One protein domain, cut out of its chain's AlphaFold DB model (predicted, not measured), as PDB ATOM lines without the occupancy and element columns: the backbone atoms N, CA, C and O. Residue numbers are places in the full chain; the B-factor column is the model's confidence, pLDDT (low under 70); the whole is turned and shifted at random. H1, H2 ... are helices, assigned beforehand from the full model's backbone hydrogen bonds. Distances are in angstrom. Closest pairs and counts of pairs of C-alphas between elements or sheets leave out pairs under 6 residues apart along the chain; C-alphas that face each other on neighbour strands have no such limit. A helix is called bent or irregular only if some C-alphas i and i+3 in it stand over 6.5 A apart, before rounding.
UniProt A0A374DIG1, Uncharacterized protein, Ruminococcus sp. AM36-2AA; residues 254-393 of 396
ATOM      1  N   GLU A 254      27.994  14.413 103.031       91.50
ATOM      2  CA  GLU A 254      27.897  15.634 103.824       91.50
ATOM      3  C   GLU A 254      26.426  16.024 103.979       91.50
ATOM      4  O   GLU A 254      25.747  16.277 102.983       91.50
ATOM      5  N   GLU A 255      25.957  16.072 105.222       94.50
ATOM      6  CA  GLU A 255      24.638  16.577 105.586       94.50
ATOM      7  C   GLU A 255      24.799  17.898 106.343       94.50
ATOM      8  O   GLU A 255      25.576  17.990 107.299       94.50
ATOM      9  N   ASN A 256      24.098  18.925 105.873       92.19
ATOM     10  CA  ASN A 256      24.144  20.276 106.434       92.19
ATOM     11  C   ASN A 256      22.759  20.753 106.890       92.19
ATOM     12  O   ASN A 256      22.701  21.671 107.704       92.19
ATOM     13  N   ASP A 257      21.672  20.134 106.411       92.88
ATOM     14  CA  ASP A 257      20.317  20.355 106.922       92.88
ATOM     15  C   ASP A 257      20.124  19.449 108.145       92.88
ATOM     16  O   ASP A 257      19.974  18.231 108.026       92.88
ATOM     17  N   ILE A 258      20.266  20.031 109.335       94.12
ATOM     18  CA  ILE A 258      20.369  19.299 110.602       94.12
ATOM     19  C   ILE A 258      19.338  19.874 111.565       94.12
ATOM     20  O   ILE A 258      19.183  21.092 111.680       94.12
ATOM     21  N   ALA A 259      18.656  19.001 112.311       91.62
ATOM     22  CA  ALA A 259      17.794  19.431 113.407       91.62
ATOM     23  C   ALA A 259      18.522  20.410 114.350       91.62
ATOM     24  O   ALA A 259      19.738  20.338 114.532       91.62
ATOM     25  N   TYR A 260      17.773  21.349 114.938       92.50
ATOM     26  CA  TYR A 260      18.336  22.435 115.752       92.50
ATOM     27  C   TYR A 260      19.347  23.291 114.965       92.50
ATOM     28  O   TYR A 260      20.415  23.615 115.469       92.50
ATOM     29  N   GLN A 261      19.017  23.641 113.713       94.25
ATOM     30  CA  GLN A 261      19.941  24.162 112.696       94.25
ATOM     31  C   GLN A 261      20.973  25.187 113.200       94.25
ATOM     32  O   GLN A 261      22.167  24.991 112.990       94.25
ATOM     33  N   MET A 262      20.554  26.263 113.879       95.69
ATOM     34  CA  MET A 262      21.488  27.287 114.374       95.69
ATOM     35  C   MET A 262      22.454  26.719 115.427       95.69
ATOM     36  O   MET A 262      23.665  26.928 115.341       95.69
ATOM     37  N   GLN A 263      21.933  25.969 116.399       96.81
ATOM     38  CA  GLN A 263      22.715  25.337 117.462       96.81
ATOM     39  C   GLN A 263      23.652  24.269 116.883       96.81
ATOM     40  O   GLN A 263      24.840  24.262 117.197       96.81
ATOM     41  N   SER A 264      23.165  23.425 115.972       97.81
ATOM     42  CA  SER A 264      23.957  22.408 115.271       97.81
ATOM     43  C   SER A 264      25.083  23.033 114.446       97.81
ATOM     44  O   SER A 264      26.228  22.595 114.549       97.81
ATOM     45  N   ASN A 265      24.816  24.109 113.699       98.25
ATOM     46  CA  ASN A 265      25.849  24.838 112.959       98.25
ATOM     47  C   ASN A 265      26.922  25.413 113.897       98.25
ATOM     48  O   ASN A 265      28.121  25.278 113.634       98.25
ATOM     49  N   ALA A 266      26.506  26.029 115.007       98.25
ATOM     50  CA  ALA A 266      27.409  26.577 116.014       98.25
ATOM     51  C   ALA A 266      28.293  25.487 116.643       98.25
ATOM     52  O   ALA A 266      29.519  25.615 116.651       98.25
ATOM     53  N   HIS A 267      27.696  24.387 117.109       98.44
ATOM     54  CA  HIS A 267      28.431  23.261 117.687       98.44
ATOM     55  C   HIS A 267      29.373  22.601 116.684       98.44
ATOM     56  O   HIS A 267      30.505  22.287 117.051       98.44
ATOM     57  N   LYS A 268      28.964  22.455 115.417       98.06
ATOM     58  CA  LYS A 268      29.823  21.933 114.347       98.06
ATOM     59  C   LYS A 268      31.089  22.772 114.215       98.06
ATOM     60  O   LYS A 268      32.184  22.223 114.273       98.06
ATOM     61  N   ILE A 269      30.955  24.099 114.137       98.50
ATOM     62  CA  ILE A 269      32.100  25.018 114.053       98.50
ATOM     63  C   ILE A 269      32.980  24.930 115.307       98.50
ATOM     64  O   ILE A 269      34.206  24.865 115.190       98.50
ATOM     65  N   MET A 270      32.380  24.917 116.503       98.62
ATOM     66  CA  MET A 270      33.130  24.826 117.761       98.62
ATOM     67  C   MET A 270      33.934  23.521 117.844       98.62
ATOM     68  O   MET A 270      35.138  23.569 118.084       98.62
ATOM     69  N   ILE A 271      33.308  22.372 117.572       98.31
ATOM     70  CA  ILE A 271      33.960  21.053 117.591       98.31
ATOM     71  C   ILE A 271      35.033  20.961 116.498       98.31
ATOM     72  O   ILE A 271      36.142  20.516 116.770       98.31
ATOM     73  N   GLU A 272      34.761  21.449 115.282       96.88
ATOM     74  CA  GLU A 272      35.762  21.524 114.209       96.88
ATOM     75  C   GLU A 272      36.974  22.372 114.605       96.88
ATOM     76  O   GLU A 272      38.065  22.154 114.069       96.88
ATOM     77  N   CYS A 273      36.817  23.338 115.517       98.00
ATOM     78  CA  CYS A 273      37.911  24.156 116.029       98.00
ATOM     79  C   CYS A 273      38.750  23.437 117.090       98.00
ATOM     80  O   CYS A 273      39.979  23.553 117.049       98.00
ATOM     81  N   MET A 274      38.113  22.670 117.969       97.88
ATOM     82  CA  MET A 274      38.758  21.983 119.085       97.88
ATOM     83  C   MET A 274      39.744  20.894 118.628       97.88
ATOM     84  O   MET A 274      39.629  20.317 117.546       97.88
ATOM     85  N   ASP A 275      40.759  20.642 119.452       96.81
ATOM     86  CA  ASP A 275      41.699  19.517 119.322       96.81
ATOM     87  C   ASP A 275      41.689  18.586 120.550       96.81
ATOM     88  O   ASP A 275      42.403  17.582 120.574       96.81
ATOM     89  N   ASN A 276      40.856  18.910 121.540       97.56
ATOM     90  CA  ASN A 276      40.662  18.210 122.808       97.56
ATOM     91  C   ASN A 276      39.248  17.624 122.975       97.56
ATOM     92  O   ASN A 276      38.915  17.163 124.062       97.56
ATOM     93  N   TYR A 277      38.420  17.660 121.928       97.75
ATOM     94  CA  TYR A 277      37.090  17.054 121.927       97.75
ATOM     95  C   TYR A 277      36.742  16.509 120.542       97.75
ATOM     96  O   TYR A 277      36.963  17.187 119.533       97.75
ATOM     97  N   SER A 278      36.150  15.321 120.491       96.19
ATOM     98  CA  SER A 278      35.563  14.741 119.280       96.19
ATOM     99  C   SER A 278      34.199  14.096 119.552       96.19
ATOM    100  O   SER A 278      33.718  14.033 120.676       96.19
ATOM    101  N   LEU A 279      33.489  13.681 118.498       96.50
ATOM    102  CA  LEU A 279      32.122  13.153 118.621       96.50
ATOM    103  C   LEU A 279      32.041  11.771 119.305       96.50
ATOM    104  O   LEU A 279      30.964  11.347 119.706       96.50
ATOM    105  N   ASP A 280      33.155  11.075 119.501       95.88
ATOM    106  CA  ASP A 280      33.248   9.939 120.424       95.88
ATOM    107  C   ASP A 280      33.093  10.368 121.893       95.88
ATOM    108  O   ASP A 280      32.449   9.655 122.669       95.88
ATOM    109  N   ASP A 281      33.593  11.550 122.266       96.94
ATOM    110  CA  ASP A 281      33.419  12.105 123.611       96.94
ATOM    111  C   ASP A 281      31.946  12.379 123.931       96.94
ATOM    112  O   ASP A 281      31.546  12.233 125.082       96.94
ATOM    113  N   TYR A 282      31.112  12.687 122.931       95.38
ATOM    114  CA  TYR A 282      29.657  12.790 123.118       95.38
ATOM    115  C   TYR A 282      29.062  11.477 123.658       95.38
ATOM    116  O   TYR A 282      28.231  11.478 124.569       95.38
ATOM    117  N   VAL A 283      29.518  10.337 123.129       95.88
ATOM    118  CA  VAL A 283      29.029   9.017 123.553       95.88
ATOM    119  C   VAL A 283      29.649   8.587 124.882       95.88
ATOM    120  O   VAL A 283      29.032   7.839 125.641       95.88
ATOM    121  N   ASN A 284      30.859   9.042 125.194       96.44
ATOM    122  CA  ASN A 284      31.600   8.578 126.365       96.44
ATOM    123  C   ASN A 284      31.416   9.475 127.597       96.44
ATOM    124  O   ASN A 284      31.306   8.962 128.711       96.44
ATOM    125  N   HIS A 285      31.260  10.782 127.422       95.69
ATOM    126  CA  HIS A 285      31.306  11.768 128.500       95.69
ATOM    127  C   HIS A 285      30.058  12.654 128.551       95.69
ATOM    128  O   HIS A 285      29.197  12.625 127.675       95.69
ATOM    129  N   SER A 286      29.893  13.386 129.650       93.62
ATOM    130  CA  SER A 286      28.705  14.204 129.910       93.62
ATOM    131  C   SER A 286      28.712  15.525 129.138       93.62
ATOM    132  O   SER A 286      29.757  16.005 128.702       93.62
ATOM    133  N   LEU A 287      27.559  16.189 129.045       92.81
ATOM    134  CA  LEU A 287      27.488  17.552 128.507       92.81
ATOM    135  C   LEU A 287      28.361  18.532 129.321       92.81
ATOM    136  O   LEU A 287      28.960  19.455 128.772       92.81
ATOM    137  N   GLY A 288      28.510  18.290 130.629       93.31
ATOM    138  CA  GLY A 288      29.453  19.028 131.470       93.31
ATOM    139  C   GLY A 288      30.919  18.817 131.071       93.31
ATOM    140  O   GLY A 288      31.723  19.741 131.187       93.31
ATOM    141  N   TYR A 289      31.282  17.637 130.555       95.00
ATOM    142  CA  TYR A 289      32.621  17.397 130.007       95.00
ATOM    143  C   TYR A 289      32.852  18.234 128.751       95.00
ATOM    144  O   TYR A 289      33.898  18.867 128.639       95.00
ATOM    145  N   TYR A 290      31.862  18.310 127.858       95.94
ATOM    146  CA  TYR A 290      31.932  19.173 126.679       95.94
ATOM    147  C   TYR A 290      32.143  20.649 127.056       95.94
ATOM    148  O   TYR A 290      33.079  21.279 126.563       95.94
ATOM    149  N   ALA A 291      31.357  21.177 128.003       94.69
ATOM    150  CA  ALA A 291      31.537  22.542 128.511       94.69
ATOM    151  C   ALA A 291      32.943  22.762 129.104       94.69
ATOM    152  O   ALA A 291      33.603  23.755 128.800       94.69
ATOM    153  N   LYS A 292      33.454  21.794 129.876       94.56
ATOM    154  CA  LYS A 292      34.820  21.843 130.416       94.56
ATOM    155  C   LYS A 292      35.885  21.842 129.318       94.56
ATOM    156  O   LYS A 292      36.857  22.582 129.427       94.56
ATOM    157  N   GLN A 293      35.724  21.034 128.269       96.81
ATOM    158  CA  GLN A 293      36.669  21.002 127.148       96.81
ATOM    159  C   GLN A 293      36.658  22.317 126.355       96.81
ATOM    160  O   GLN A 293      37.719  22.762 125.912       96.81
ATOM    161  N   LEU A 294      35.499  22.968 126.218       97.12
ATOM    162  CA  LEU A 294      35.385  24.304 125.626       97.12
ATOM    163  C   LEU A 294      36.150  25.363 126.437       97.12
ATOM    164  O   LEU A 294      36.908  26.138 125.851       97.12
ATOM    165  N   ASP A 295      35.999  25.373 127.765       95.62
ATOM    166  CA  ASP A 295      36.757  26.276 128.642       95.62
ATOM    167  C   ASP A 295      38.267  25.991 128.578       95.62
ATOM    168  O   ASP A 295      39.069  26.916 128.447       95.62
ATOM    169  N   GLU A 296      38.674  24.715 128.611       96.12
ATOM    170  CA  GLU A 296      40.084  24.310 128.508       96.12
ATOM    171  C   GLU A 296      40.716  24.767 127.183       96.12
ATOM    172  O   GLU A 296      41.835  25.289 127.185       96.12
ATOM    173  N   TYR A 297      39.996  24.624 126.067       96.69
ATOM    174  CA  TYR A 297      40.456  25.053 124.745       96.69
ATOM    175  C   TYR A 297      40.591  26.580 124.650       96.69
ATOM    176  O   TYR A 297      41.599  27.092 124.152       96.69
ATOM    177  N   ASN A 298      39.601  27.320 125.160       95.31
ATOM    178  CA  ASN A 298      39.576  28.784 125.099       95.31
ATOM    179  C   ASN A 298      40.382  29.471 126.215       95.31
ATOM    180  O   ASN A 298      40.630  30.673 126.126       95.31
ATOM    181  N   GLN A 299      40.878  28.712 127.199       93.38
ATOM    182  CA  GLN A 299      41.560  29.213 128.402       93.38
ATOM    183  C   GLN A 299      40.655  30.108 129.262       93.38
ATOM    184  O   GLN A 299      41.116  31.078 129.871       93.38
ATOM    185  N   ASP A 300      39.375  29.752 129.312       90.50
ATOM    186  CA  ASP A 300      38.348  30.445 130.077       90.50
ATOM    187  C   ASP A 300      38.159  29.829 131.476       90.50
ATOM    188  O   ASP A 300      38.658  28.748 131.792       90.50
ATOM    189  N   ASP A 301      37.441  30.551 132.340       84.94
ATOM    190  CA  ASP A 301      37.070  30.113 133.691       84.94
ATOM    191  C   ASP A 301      35.541  30.073 133.831       84.94
ATOM    192  O   ASP A 301      34.913  31.063 134.233       84.94
ATOM    193  N   ASN A 302      34.961  28.918 133.487       81.62
ATOM    194  CA  ASN A 302      33.522  28.625 133.514       81.62
ATOM    195  C   ASN A 302      32.698  29.574 132.631       81.62
ATOM    196  O   ASN A 302      31.614  30.014 133.025       81.62
ATOM    197  N   TYR A 303      33.228  29.949 131.464       91.38
ATOM    198  CA  TYR A 303      32.524  30.827 130.531       91.38
ATOM    199  C   TYR A 303      31.717  30.033 129.503       91.38
ATOM    200  O   TYR A 303      30.641  30.478 129.104       91.38
ATOM    201  N   ALA A 304      32.172  28.832 129.138       93.56
ATOM    202  CA  ALA A 304      31.490  27.962 128.189       93.56
ATOM    203  C   ALA A 304      30.032  27.702 128.588       93.56
ATOM    204  O   ALA A 304      29.141  27.845 127.759       93.56
ATOM    205  N   THR A 305      29.752  27.421 129.864       91.25
ATOM    206  CA  THR A 305      28.370  27.228 130.341       91.25
ATOM    207  C   THR A 305      27.500  28.469 130.139       91.25
ATOM    208  O   THR A 305      26.340  28.335 129.776       91.25
ATOM    209  N   THR A 306      28.060  29.677 130.284       92.56
ATOM    210  CA  THR A 306      27.342  30.930 129.992       92.56
ATOM    211  C   THR A 306      26.994  31.033 128.508       92.56
ATOM    212  O   THR A 306      25.877  31.408 128.164       92.56
ATOM    213  N   ILE A 307      27.939  30.695 127.625       95.88
ATOM    214  CA  ILE A 307      27.710  30.707 126.175       95.88
ATOM    215  C   ILE A 307      26.643  29.691 125.781       95.88
ATOM    216  O   ILE A 307      25.725  30.032 125.040       95.88
ATOM    217  N   LEU A 308      26.732  28.471 126.304       95.25
ATOM    218  CA  LEU A 308      25.774  27.420 125.998       95.25
ATOM    219  C   LEU A 308      24.366  27.778 126.508       95.25
ATOM    220  O   LEU A 308      23.409  27.683 125.746       95.25
ATOM    221  N   THR A 309      24.235  28.322 127.724       92.75
ATOM    222  CA  THR A 309      22.949  28.847 128.217       92.75
ATOM    223  C   THR A 309      22.394  29.959 127.323       92.75
ATOM    224  O   THR A 309      21.201  29.983 127.046       92.75
ATOM    225  N   LEU A 310      23.233  30.862 126.805       94.00
ATOM    226  CA  LEU A 310      22.763  31.876 125.855       94.00
ATOM    227  C   LEU A 310      22.294  31.258 124.526       94.00
ATOM    228  O   LEU A 310      21.346  31.771 123.934       94.00
ATOM    229  N   MET A 311      22.925  30.177 124.054       95.25
ATOM    230  CA  MET A 311      22.480  29.442 122.858       95.25
ATOM    231  C   MET A 311      21.107  28.785 123.063       95.25
ATOM    232  O   MET A 311      20.287  28.797 122.139       95.25
ATOM    233  N   ASP A 312      20.847  28.266 124.264       91.75
ATOM    234  CA  ASP A 312      19.546  27.734 124.680       91.75
ATOM    235  C   ASP A 312      18.477  28.832 124.758       91.75
ATOM    236  O   ASP A 312      17.384  28.700 124.205       91.75
ATOM    237  N   GLU A 313      18.802  29.971 125.368       91.62
ATOM    238  CA  GLU A 313      17.905  31.128 125.399       91.62
ATOM    239  C   GLU A 313      17.573  31.625 123.983       91.62
ATOM    240  O   GLU A 313      16.410  31.896 123.684       91.62
ATOM    241  N   GLN A 314      18.565  31.688 123.087       92.56
ATOM    242  CA  GLN A 314      18.351  32.092 121.698       92.56
ATOM    243  C   GLN A 314      17.419  31.129 120.952       92.56
ATOM    244  O   GLN A 314      16.571  31.574 120.175       92.56
ATOM    245  N   TYR A 315      17.568  29.819 121.180       91.12
ATOM    246  CA  TYR A 315      16.670  28.807 120.623       91.12
ATOM    247  C   TYR A 315      15.223  29.071 121.049       91.12
ATOM    248  O   TYR A 315      14.321  29.131 120.214       91.12
ATOM    249  N   HIS A 316      14.997  29.273 122.347       88.19
ATOM    250  CA  HIS A 316      13.660  29.495 122.887       88.19
ATOM    251  C   HIS A 316      13.042  30.818 122.423       88.19
ATOM    252  O   HIS A 316      11.855  30.846 122.092       88.19
ATOM    253  N   ASP A 317      13.835  31.886 122.334       87.75
ATOM    254  CA  ASP A 317      13.386  33.179 121.814       87.75
ATOM    255  C   ASP A 317      12.924  33.086 120.357       87.75
ATOM    256  O   ASP A 317      11.906  33.678 120.000       87.75
ATOM    257  N   TYR A 318      13.609  32.297 119.521       84.19
ATOM    258  CA  TYR A 318      13.177  32.042 118.142       84.19
ATOM    259  C   TYR A 318      11.761  31.436 118.079       84.19
ATOM    260  O   TYR A 318      10.964  31.795 117.207       84.19
ATOM    261  N   TYR A 319      11.405  30.553 119.017       81.62
ATOM    262  CA  TYR A 319      10.066  29.959 119.082       81.62
ATOM    263  C   TYR A 319       9.028  30.821 119.825       81.62
ATOM    264  O   TYR A 319       7.824  30.531 119.726       81.62
ATOM    265  N   ASP A 320       9.445  31.877 120.535       78.06
ATOM    266  CA  ASP A 320       8.557  32.786 121.263       78.06
ATOM    267  C   ASP A 320       8.104  33.979 120.405       78.06
ATOM    268  O   ASP A 320       8.705  35.050 120.361       78.06
ATOM    269  N   GLU A 321       6.932  33.838 119.783       62.94
ATOM    270  CA  GLU A 321       6.301  34.885 118.964       62.94
ATOM    271  C   GLU A 321       5.948  36.185 119.735       62.94
ATOM    272  O   GLU A 321       5.466  37.147 119.124       62.94
ATOM    273  N   LYS A 322       6.097  36.239 121.071       60.91
ATOM    274  CA  LYS A 322       5.620  37.359 121.907       60.91
ATOM    275  C   LYS A 322       6.694  38.393 122.254       60.91
ATOM    276  O   LYS A 322       6.315  39.501 122.652       60.91
ATOM    277  N   THR A 323       7.979  38.094 122.085       56.69
ATOM    278  CA  THR A 323       9.082  38.993 122.464       56.69
ATOM    279  C   THR A 323      10.227  38.905 121.465       56.69
ATOM    280  O   THR A 323      10.969  37.938 121.453       56.69
ATOM    281  N   ALA A 324      10.397  39.945 120.644       61.09
ATOM    282  CA  ALA A 324      11.641  40.130 119.904       61.09
ATOM    283  C   ALA A 324      12.675  40.732 120.866       61.09
ATOM    284  O   ALA A 324      12.614  41.931 121.164       61.09
ATOM    285  N   GLU A 325      13.562  39.893 121.398       72.44
ATOM    286  CA  GLU A 325      14.711  40.347 122.182       72.44
ATOM    287  C   GLU A 325      15.695  41.146 121.312       72.44
ATOM    288  O   GLU A 325      15.704  41.058 120.082       72.44
ATOM    289  N   ASN A 326      16.512  41.984 121.954       82.31
ATOM    290  CA  ASN A 326      17.540  42.754 121.253       82.31
ATOM    291  C   ASN A 326      18.670  41.807 120.788       82.31
ATOM    292  O   ASN A 326      19.263  41.157 121.653       82.31
ATOM    293  N   PRO A 327      19.034  41.766 119.486       83.56
ATOM    294  CA  PRO A 327      20.111  40.907 118.979       83.56
ATOM    295  C   PRO A 327      21.447  41.047 119.721       83.56
ATOM    296  O   PRO A 327      22.192  40.074 119.825       83.56
ATOM    297  N   GLU A 328      21.724  42.226 120.295       92.31
ATOM    298  CA  GLU A 328      22.922  42.496 121.105       92.31
ATOM    299  C   GLU A 328      23.074  41.550 122.312       92.31
ATOM    300  O   GLU A 328      24.192  41.299 122.758       92.31
ATOM    301  N   LYS A 329      21.969  40.990 122.832       93.31
ATOM    302  CA  LYS A 329      21.987  39.988 123.914       93.31
ATOM    303  C   LYS A 329      22.820  38.759 123.532       93.31
ATOM    304  O   LYS A 329      23.491  38.189 124.387       93.31
ATOM    305  N   TYR A 330      22.788  38.382 122.254       95.19
ATOM    306  CA  TYR A 330      23.388  37.154 121.728       95.19
ATOM    307  C   TYR A 330      24.775  37.349 121.116       95.19
ATOM    308  O   TYR A 330      25.423  36.375 120.740       95.19
ATOM    309  N   TYR A 331      25.288  38.581 121.095       97.25
ATOM    310  CA  TYR A 331      26.656  38.876 120.661       97.25
ATOM    311  C   TYR A 331      27.739  38.036 121.357       97.25
ATOM    312  O   TYR A 331      28.649  37.598 120.659       97.25
ATOM    313  N   PRO A 332      27.648  37.702 122.663       97.69
ATOM    314  CA  PRO A 332      28.617  36.804 123.290       97.69
ATOM    315  C   PRO A 332      28.769  35.451 122.581       97.69
ATOM    316  O   PRO A 332      29.888  34.961 122.467       97.69
ATOM    317  N   ILE A 333      27.683  34.871 122.051       97.56
ATOM    318  CA  ILE A 333      27.730  33.616 121.279       97.56
ATOM    319  C   ILE A 333      28.546  33.828 120.000       97.56
ATOM    320  O   ILE A 333      29.439  33.045 119.669       97.56
ATOM    321  N   TYR A 334      28.246  34.909 119.280       97.69
ATOM    322  CA  TYR A 334      28.862  35.231 117.995       97.69
ATOM    323  C   TYR A 334      30.352  35.530 118.149       97.69
ATOM    324  O   TYR A 334      31.162  35.007 117.384       97.69
ATOM    325  N   ASP A 335      30.712  36.308 119.167       97.94
ATOM    326  CA  ASP A 335      32.090  36.623 119.535       97.94
ATOM    327  C   ASP A 335      32.867  35.358 119.903       97.94
ATOM    328  O   ASP A 335      34.009  35.192 119.473       97.94
ATOM    329  N   TYR A 336      32.248  34.446 120.658       98.31
ATOM    330  CA  TYR A 336      32.872  33.198 121.094       98.31
ATOM    331  C   TYR A 336      33.217  32.283 119.912       98.31
ATOM    332  O   TYR A 336      34.374  31.896 119.732       98.31
ATOM    333  N   ILE A 337      32.240  32.010 119.043       98.25
ATOM    334  CA  ILE A 337      32.433  31.174 117.849       98.25
ATOM    335  C   ILE A 337      33.418  31.846 116.880       98.25
ATOM    336  O   ILE A 337      34.326  31.191 116.357       98.25
ATOM    337  N   SER A 338      33.300  33.168 116.693       98.38
ATOM    338  CA  SER A 338      34.229  33.952 115.869       98.38
ATOM    339  C   SER A 338      35.656  33.866 116.394       98.38
ATOM    340  O   SER A 338      36.582  33.640 115.617       98.38
ATOM    341  N   ASN A 339      35.861  34.008 117.705       97.62
ATOM    342  CA  ASN A 339      37.176  33.900 118.329       97.62
ATOM    343  C   ASN A 339      37.819  32.537 118.056       97.62
ATOM    344  O   ASN A 339      38.980  32.485 117.638       97.62
ATOM    345  N   MET A 340      37.065  31.450 118.250       98.12
ATOM    346  CA  MET A 340      37.544  30.088 118.006       98.12
ATOM    347  C   MET A 340      37.945  29.898 116.539       98.12
ATOM    348  O   MET A 340      39.072  29.480 116.247       98.12
ATOM    349  N   TYR A 341      37.064  30.277 115.609       98.38
ATOM    350  CA  TYR A 341      37.293  30.089 114.178       98.38
ATOM    351  C   TYR A 341      38.439  30.962 113.659       98.38
ATOM    352  O   TYR A 341      39.396  30.475 113.051       98.38
ATOM    353  N   LEU A 342      38.422  32.261 113.957       97.19
ATOM    354  CA  LEU A 342      39.501  33.170 113.579       97.19
ATOM    355  C   LEU A 342      40.828  32.771 114.240       97.19
ATOM    356  O   LEU A 342      41.884  32.870 113.611       97.19
ATOM    357  N   GLY A 343      40.787  32.274 115.478       95.75
ATOM    358  CA  GLY A 343      41.934  31.727 116.198       95.75
ATOM    359  C   GLY A 343      42.632  30.605 115.440       95.75
ATOM    360  O   GLY A 343      43.863  30.622 115.334       95.75
ATOM    361  N   LYS A 344      41.851  29.686 114.863       96.19
ATOM    362  CA  LYS A 344      42.338  28.529 114.102       96.19
ATOM    363  C   LYS A 344      42.746  28.867 112.668       96.19
ATOM    364  O   LYS A 344      43.736  28.329 112.163       96.19
ATOM    365  N   HIS A 345      42.003  29.753 112.007       96.25
ATOM    366  CA  HIS A 345      42.120  29.966 110.563       96.25
ATOM    367  C   HIS A 345      42.960  31.196 110.174       96.25
ATOM    368  O   HIS A 345      43.658  31.143 109.155       96.25
ATOM    369  N   LEU A 346      42.981  32.272 110.977       94.12
ATOM    370  CA  LEU A 346      43.805  33.451 110.678       94.12
ATOM    371  C   LEU A 346      45.287  33.211 110.974       94.12
ATOM    372  O   LEU A 346      45.680  32.768 112.054       94.12
ATOM    373  N   LYS A 347      46.138  33.612 110.027       90.75
ATOM    374  CA  LYS A 347      47.599  33.510 110.117       90.75
ATOM    375  C   LYS A 347      48.249  34.878 109.967       90.75
ATOM    376  O   LYS A 347      47.763  35.740 109.239       90.75
ATOM    377  N   ALA A 348      49.400  35.052 110.614       86.56
ATOM    378  CA  ALA A 348      50.197  36.264 110.467       86.56
ATOM    379  C   ALA A 348      50.560  36.511 108.992       86.56
ATOM    380  O   ALA A 348      51.030  35.605 108.302       86.56
ATOM    381  N   GLY A 349      50.364  37.747 108.530       86.88
ATOM    382  CA  GLY A 349      50.655  38.163 107.157       86.88
ATOM    383  C   GLY A 349      49.497  38.011 106.168       86.88
ATOM    384  O   GLY A 349      49.653  38.461 105.035       86.88
ATOM    385  N   MET A 350      48.358  37.438 106.578       92.56
ATOM    386  CA  MET A 350      47.109  37.573 105.821       92.56
ATOM    387  C   MET A 350      46.696  39.046 105.762       92.56
ATOM    388  O   MET A 350      46.894  39.786 106.722       92.56
ATOM    389  N   SER A 351      46.144  39.467 104.631       91.88
ATOM    390  CA  SER A 351      45.526  40.775 104.428       91.88
ATOM    391  C   SER A 351      44.134  40.849 105.064       91.88
ATOM    392  O   SER A 351      43.512  39.826 105.346       91.88
ATOM    393  N   GLN A 352      43.599  42.064 105.229       90.19
ATOM    394  CA  GLN A 352      42.209  42.249 105.670       90.19
ATOM    395  C   GLN A 352      41.193  41.608 104.708       90.19
ATOM    396  O   GLN A 352      40.165  41.114 105.152       90.19
ATOM    397  N   GLU A 353      41.480  41.574 103.401       94.12
ATOM    398  CA  GLU A 353      40.611  40.919 102.412       94.12
ATOM    399  C   GLU A 353      40.592  39.395 102.603       94.12
ATOM    400  O   GLU A 353      39.525  38.787 102.593       94.12
ATOM    401  N   GLU A 354      41.751  38.778 102.856       95.44
ATOM    402  CA  GLU A 354      41.836  37.346 103.180       95.44
ATOM    403  C   GLU A 354      41.152  37.025 104.516       95.44
ATOM    404  O   GLU A 354      40.451  36.023 104.622       95.44
ATOM    405  N   ALA A 355      41.313  37.891 105.520       95.50
ATOM    406  CA  ALA A 355      40.658  37.728 106.814       95.50
ATOM    407  C   ALA A 355      39.129  37.826 106.701       95.50
ATOM    408  O   ALA A 355      38.412  37.040 107.318       95.50
ATOM    409  N   ARG A 356      38.632  38.741 105.861       96.50
ATOM    410  CA  ARG A 356      37.208  38.835 105.533       96.50
ATOM    411  C   ARG A 356      36.700  37.570 104.850       96.50
ATOM    412  O   ARG A 356      35.664  37.071 105.256       96.50
ATOM    413  N   GLY A 357      37.446  37.014 103.895       98.00
ATOM    414  CA  GLY A 357      37.068  35.755 103.246       98.00
ATOM    415  C   GLY A 357      36.932  34.579 104.225       98.00
ATOM    416  O   GLY A 357      36.060  33.736 104.049       98.00
ATOM    417  N   ILE A 358      37.744  34.547 105.287       97.88
ATOM    418  CA  ILE A 358      37.625  33.547 106.364       97.88
ATOM    419  C   ILE A 358      36.350  33.767 107.191       97.88
ATOM    420  O   ILE A 358      35.675  32.799 107.532       97.88
ATOM    421  N   MET A 359      36.001  35.020 107.495       98.12
ATOM    422  CA  MET A 359      34.740  35.345 108.172       98.12
ATOM    423  C   MET A 359      33.523  35.003 107.301       98.12
ATOM    424  O   MET A 359      32.552  34.449 107.804       98.12
ATOM    425  N   ASP A 360      33.594  35.269 105.993       98.44
ATOM    426  CA  ASP A 360      32.541  34.915 105.038       98.44
ATOM    427  C   ASP A 360      32.293  33.390 105.032       98.44
ATOM    428  O   ASP A 360      31.142  32.962 105.107       98.44
ATOM    429  N   GLU A 361      33.356  32.571 105.021       98.25
ATOM    430  CA  GLU A 361      33.254  31.102 105.097       98.25
ATOM    431  C   GLU A 361      32.616  30.637 106.416       98.25
ATOM    432  O   GLU A 361      31.759  29.753 106.424       98.25
ATOM    433  N   MET A 362      33.013  31.237 107.541       98.44
ATOM    434  CA  MET A 362      32.422  30.919 108.842       98.44
ATOM    435  C   MET A 362      30.928  31.246 108.870       98.44
ATOM    436  O   MET A 362      30.132  30.441 109.341       98.44
ATOM    437  N   LEU A 363      30.543  32.416 108.353       98.25
ATOM    438  CA  LEU A 363      29.153  32.861 108.301       98.25
ATOM    439  C   LEU A 363      28.301  32.013 107.358       98.25
ATOM    440  O   LEU A 363      27.118  31.829 107.631       98.25
ATOM    441  N   GLU A 364      28.872  31.502 106.265       97.94
ATOM    442  CA  GLU A 364      28.189  30.553 105.383       97.94
ATOM    443  C   GLU A 364      27.839  29.262 106.129       97.94
ATOM    444  O   GLU A 364      26.709  28.795 106.022       97.94
ATOM    445  N   LYS A 365      28.765  28.737 106.942       97.50
ATOM    446  CA  LYS A 365      28.527  27.547 107.774       97.50
ATOM    447  C   LYS A 365      27.558  27.827 108.920       97.50
ATOM    448  O   LYS A 365      26.626  27.062 109.130       97.50
ATOM    449  N   LEU A 366      27.764  28.922 109.653       98.00
ATOM    450  CA  LEU A 366      26.982  29.250 110.845       98.00
ATOM    451  C   LEU A 366      25.513  29.514 110.498       98.00
ATOM    452  O   LEU A 366      24.616  29.101 111.228       98.00
ATOM    453  N   LEU A 367      25.272  30.198 109.378       96.88
ATOM    454  CA  LEU A 367      23.947  30.679 108.985       96.88
ATOM    455  C   LEU A 367      23.288  29.816 107.905       96.88
ATOM    456  O   LEU A 367      22.283  30.237 107.328       96.88
ATOM    457  N   PHE A 368      23.845  28.639 107.606       97.06
ATOM    458  CA  PHE A 368      23.239  27.704 106.666       97.06
ATOM    459  C   PHE A 368      21.841  27.303 107.152       97.06
ATOM    460  O   PHE A 368      21.695  26.823 108.272       97.06
ATOM    461  N   ASP A 369      20.838  27.554 106.309       94.75
ATOM    462  CA  ASP A 369      19.407  27.298 106.541       94.75
ATOM    463  C   ASP A 369      18.835  27.827 107.872       94.75
ATOM    464  O   ASP A 369      17.796  27.380 108.353       94.75
ATOM    465  N   VAL A 370      19.493  28.824 108.477       93.81
ATOM    466  CA  VAL A 370      19.002  29.461 109.703       93.81
ATOM    467  C   VAL A 370      17.834  30.400 109.363       93.81
ATOM    468  O   VAL A 370      18.005  31.300 108.531       93.81
ATOM    469  N   PRO A 371      16.657  30.244 110.004       89.81
ATOM    470  CA  PRO A 371      15.501  31.106 109.760       89.81
ATOM    471  C   PRO A 371      15.772  32.590 110.068       89.81
ATOM    472  O   PRO A 371      16.470  32.923 111.027       89.81
ATOM    473  N   GLU A 372      15.177  33.506 109.292       87.44
ATOM    474  CA  GLU A 372      15.346  34.962 109.476       87.44
ATOM    475  C   GLU A 372      14.822  35.457 110.842       87.44
ATOM    476  O   GLU A 372      15.236  36.512 111.335       87.44
ATOM    477  N   GLU A 373      13.926  34.692 111.467       87.06
ATOM    478  CA  GLU A 373      13.342  34.942 112.786       87.06
ATOM    479  C   GLU A 373      14.361  34.848 113.932       87.06
ATOM    480  O   GLU A 373      14.108  35.394 115.000       87.06
ATOM    481  N   TYR A 374      15.539  34.253 113.709       87.06
ATOM    482  CA  TYR A 374      16.651  34.347 114.663       87.06
ATOM    483  C   TYR A 374      17.229  35.770 114.774       87.06
ATOM    484  O   TYR A 374      17.994  36.054 115.694       87.06
ATOM    485  N   HIS A 375      16.895  36.664 113.833       87.56
ATOM    486  CA  HIS A 375      17.277  38.080 113.849       87.56
ATOM    487  C   HIS A 375      18.785  38.323 114.045       87.56
ATOM    488  O   HIS A 375      19.202  39.273 114.710       87.56
ATOM    489  N   ILE A 376      19.612  37.465 113.439       91.69
ATOM    490  CA  ILE A 376      21.070  37.502 113.580       91.69
ATOM    491  C   ILE A 376      21.633  38.761 112.921       91.69
ATOM    492  O   ILE A 376      21.500  38.972 111.712       91.69
ATOM    493  N   ASP A 377      22.316  39.577 113.719       94.31
ATOM    494  CA  ASP A 377      23.046  40.740 113.234       94.31
ATOM    495  C   ASP A 377      24.374  40.317 112.596       94.31
ATOM    496  O   ASP A 377      25.366  40.027 113.266       94.31
ATOM    497  N   ARG A 378      24.384  40.280 111.263       95.19
ATOM    498  CA  ARG A 378      25.561  39.887 110.483       95.19
ATOM    499  C   ARG A 378      26.662  40.945 110.517       95.19
ATOM    500  O   ARG A 378      27.823  40.586 110.335       95.19
ATOM    501  N   ASP A 379      26.324  42.219 110.722       96.56
ATOM    502  CA  ASP A 379      27.312  43.302 110.714       96.56
ATOM    503  C   ASP A 379      28.239  43.185 111.932       96.56
ATOM    504  O   ASP A 379      29.451  43.385 111.802       96.56
ATOM    505  N   HIS A 380      27.703  42.728 113.067       97.44
ATOM    506  CA  HIS A 380      28.465  42.507 114.293       97.44
ATOM    507  C   HIS A 380      29.675  41.573 114.105       97.44
ATOM    508  O   HIS A 380      30.763  41.855 114.604       97.44
ATOM    509  N   PHE A 381      29.546  40.512 113.303       98.12
ATOM    510  CA  PHE A 381      30.662  39.602 113.012       98.12
ATOM    511  C   PHE A 381      31.835  40.312 112.321       98.12
ATOM    512  O   PHE A 381      33.001  40.049 112.622       98.12
ATOM    513  N   TYR A 382      31.555  41.248 111.411       97.94
ATOM    514  CA  TYR A 382      32.607  42.021 110.749       97.94
ATOM    515  C   TYR A 382      33.191  43.098 111.669       97.94
ATOM    516  O   TYR A 382      34.391  43.366 111.601       97.94
ATOM    517  N   GLU A 383      32.386  43.686 112.556       96.94
ATOM    518  CA  GLU A 383      32.891  44.572 113.611       96.94
ATOM    519  C   GLU A 383      33.856  43.827 114.545       96.94
ATOM    520  O   GLU A 383      34.947  44.327 114.844       96.94
ATOM    521  N   TYR A 384      33.500  42.599 114.936       96.88
ATOM    522  CA  TYR A 384      34.360  41.721 115.719       96.88
ATOM    523  C   TYR A 384      35.642  41.359 114.964       96.88
ATOM    524  O   TYR A 384      36.732  41.457 115.530       96.88
ATOM    525  N   LEU A 385      35.553  41.012 113.673       96.81
ATOM    526  CA  LEU A 385      36.720  40.730 112.831       96.81
ATOM    527  C   LEU A 385      37.710  41.903 112.814       96.81
ATOM    528  O   LEU A 385      38.910  41.689 112.990       96.81
ATOM    529  N   GLU A 386      37.235  43.133 112.605       94.25
ATOM    530  CA  GLU A 386      38.095  44.323 112.563       94.25
ATOM    531  C   GLU A 386      38.797  44.562 113.906       94.25
ATOM    532  O   GLU A 386      40.002  44.856 113.943       94.25
ATOM    533  N   LYS A 387      38.072  44.382 115.017       94.12
ATOM    534  CA  LYS A 387      38.640  44.438 116.369       94.12
ATOM    535  C   LYS A 387      39.708  43.357 116.556       94.12
ATOM    536  O   LYS A 387      40.852  43.683 116.877       94.12
ATOM    537  N   TYR A 388      39.364  42.100 116.280       92.75
ATOM    538  CA  TYR A 388      40.244  40.939 116.417       92.75
ATOM    539  C   TYR A 388      41.531  41.097 115.601       92.75
ATOM    540  O   TYR A 388      42.643  40.902 116.097       92.75
ATOM    541  N   TYR A 389      41.393  41.495 114.336       88.69
ATOM    542  CA  TYR A 389      42.512  41.686 113.423       88.69
ATOM    543  C   TYR A 389      43.443  42.807 113.907       88.69
ATOM    544  O   TYR A 389      44.669  42.655 113.891       88.69
ATOM    545  N   THR A 390      42.875  43.918 114.388       87.69
ATOM    546  CA  THR A 390      43.646  45.048 114.922       87.69
ATOM    547  C   THR A 390      44.422  44.660 116.178       87.69
ATOM    548  O   THR A 390      45.613  44.955 116.277       87.69
ATOM    549  N   GLU A 391      43.785  43.968 117.119       88.62
ATOM    550  CA  GLU A 391      44.412  43.548 118.376       88.62
ATOM    551  C   GLU A 391      45.528  42.516 118.146       88.62
ATOM    552  O   GLU A 391      46.597  42.614 118.753       88.62
ATOM    553  N   LYS A 392      45.320  41.561 117.231       83.44
ATOM    554  CA  LYS A 392      46.248  40.443 117.008       83.44
ATOM    555  C   LYS A 392      47.417  40.782 116.078       83.44
ATOM    556  O   LYS A 392      48.506  40.239 116.260       83.44
ATOM    557  N   PHE A 393      47.218  41.652 115.082       79.81
ATOM    558  CA  PHE A 393      48.208  41.878 114.017       79.81
ATOM    559  C   PHE A 393      48.678  43.325 113.861       79.81
ATOM    560  O   PHE A 393      49.776  43.538 113.350       79.81
TER     561      PHE A 393
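What this domain is: This is residues 254 to 393 of the 396 residues of an uncharacterized protein of Ruminococcus sp. AM36-2AA (UniProt A0A374DIG1). One long helix, H5, forms the core of a crossed helical packing: H1 packs beside its later part, H4 crosses its earlier part, and the hairpin of H6 and H7 packs on it as well. H3 extends this body through its contact with H4, and short H2 lies farthest from the core and touches no helix. The printed part has 140 residues, with seven named helices in the order H1 to H7 and no named strand, so the class is all helix. The whole is compact, with a radius of gyration of the C-alphas of 15.2 A and spans of 43 by 37 by 34 A.

Where its parts are: H5, the longest helix, is residues 327 to 345, 26.0 A from C-alpha 327 at (20.111, 40.907, 118.979) to C-alpha 345. It has a kink of 36 degrees near residue 334 and is irregular, with C-alphas 329 and 332 7.4 A apart. H4 is residues 304 to 319, 23.4 A, and H7 is residues 378 to 393, 23.0 A, ending at C-alpha 393 at (48.208, 41.878, 114.017). H6 is residues 352 to 366, 20.7 A. H1, residues 261 to 273, 18.3 A, begins at C-alpha 261 at (19.941, 24.162, 112.696). H3 is residues 287 to 298, 16.8 A, and H2 is residues 279 to 284, 9.0 A.

How they stand to each other: H5 is the hub and touches four helices. With residues 337 to 344 alone it touches H1, the same way at a shallow tilt of 32 degrees, only just short of steep; the closest C-alphas, of Cys 273 and Tyr 341, are 6.2 A apart. H7 touches H5 at a steep tilt of 45 degrees, the same way, closest at the C-alphas of Asp 335 and Tyr 384, 6.8 A. H6 touches H5 at 63 degrees, closest at the C-alphas of His 345 and Ile 358, 7.1 A. H6 and H7 are a helical hairpin, with the C-alphas of Met 359 and Leu 385 closest at 7.4 A. H6 touches H1 with residues 362 to 366 alone, closest at the C-alphas of Asn 265 and Leu 366, 5.0 A. H4 touches H5 at a steep tilt of 52 degrees, opposite ways, with the C-alphas of Ile 307 and Ile 333 closest at 5.7 A. H3 touches H4 with residues 291 to 295 alone, closest at the C-alphas of Ala 291 and Ala 304, 5.4 A. H2 and H3 are close but not clearly touching, with the C-alphas of Tyr 282 and Tyr 290 closest at 7.7 A. H1 and H7 are apart. Every O i to N i+4 pair is within hydrogen-bond range in H1, H3, H4 and H6; the counts are 1 of 2 in H2, 11 of 15 in H5 and 11 of 12 in H7.

The domain as a whole: The two C-alphas farthest apart, of Lys 322 and Gly 349, are 47.4 A apart. The printed part has no cut; the link from H6 to H7, 11 residues, is long. Residues 321 to 324 have pLDDT under 70, and the mean of the printed part is 92.9.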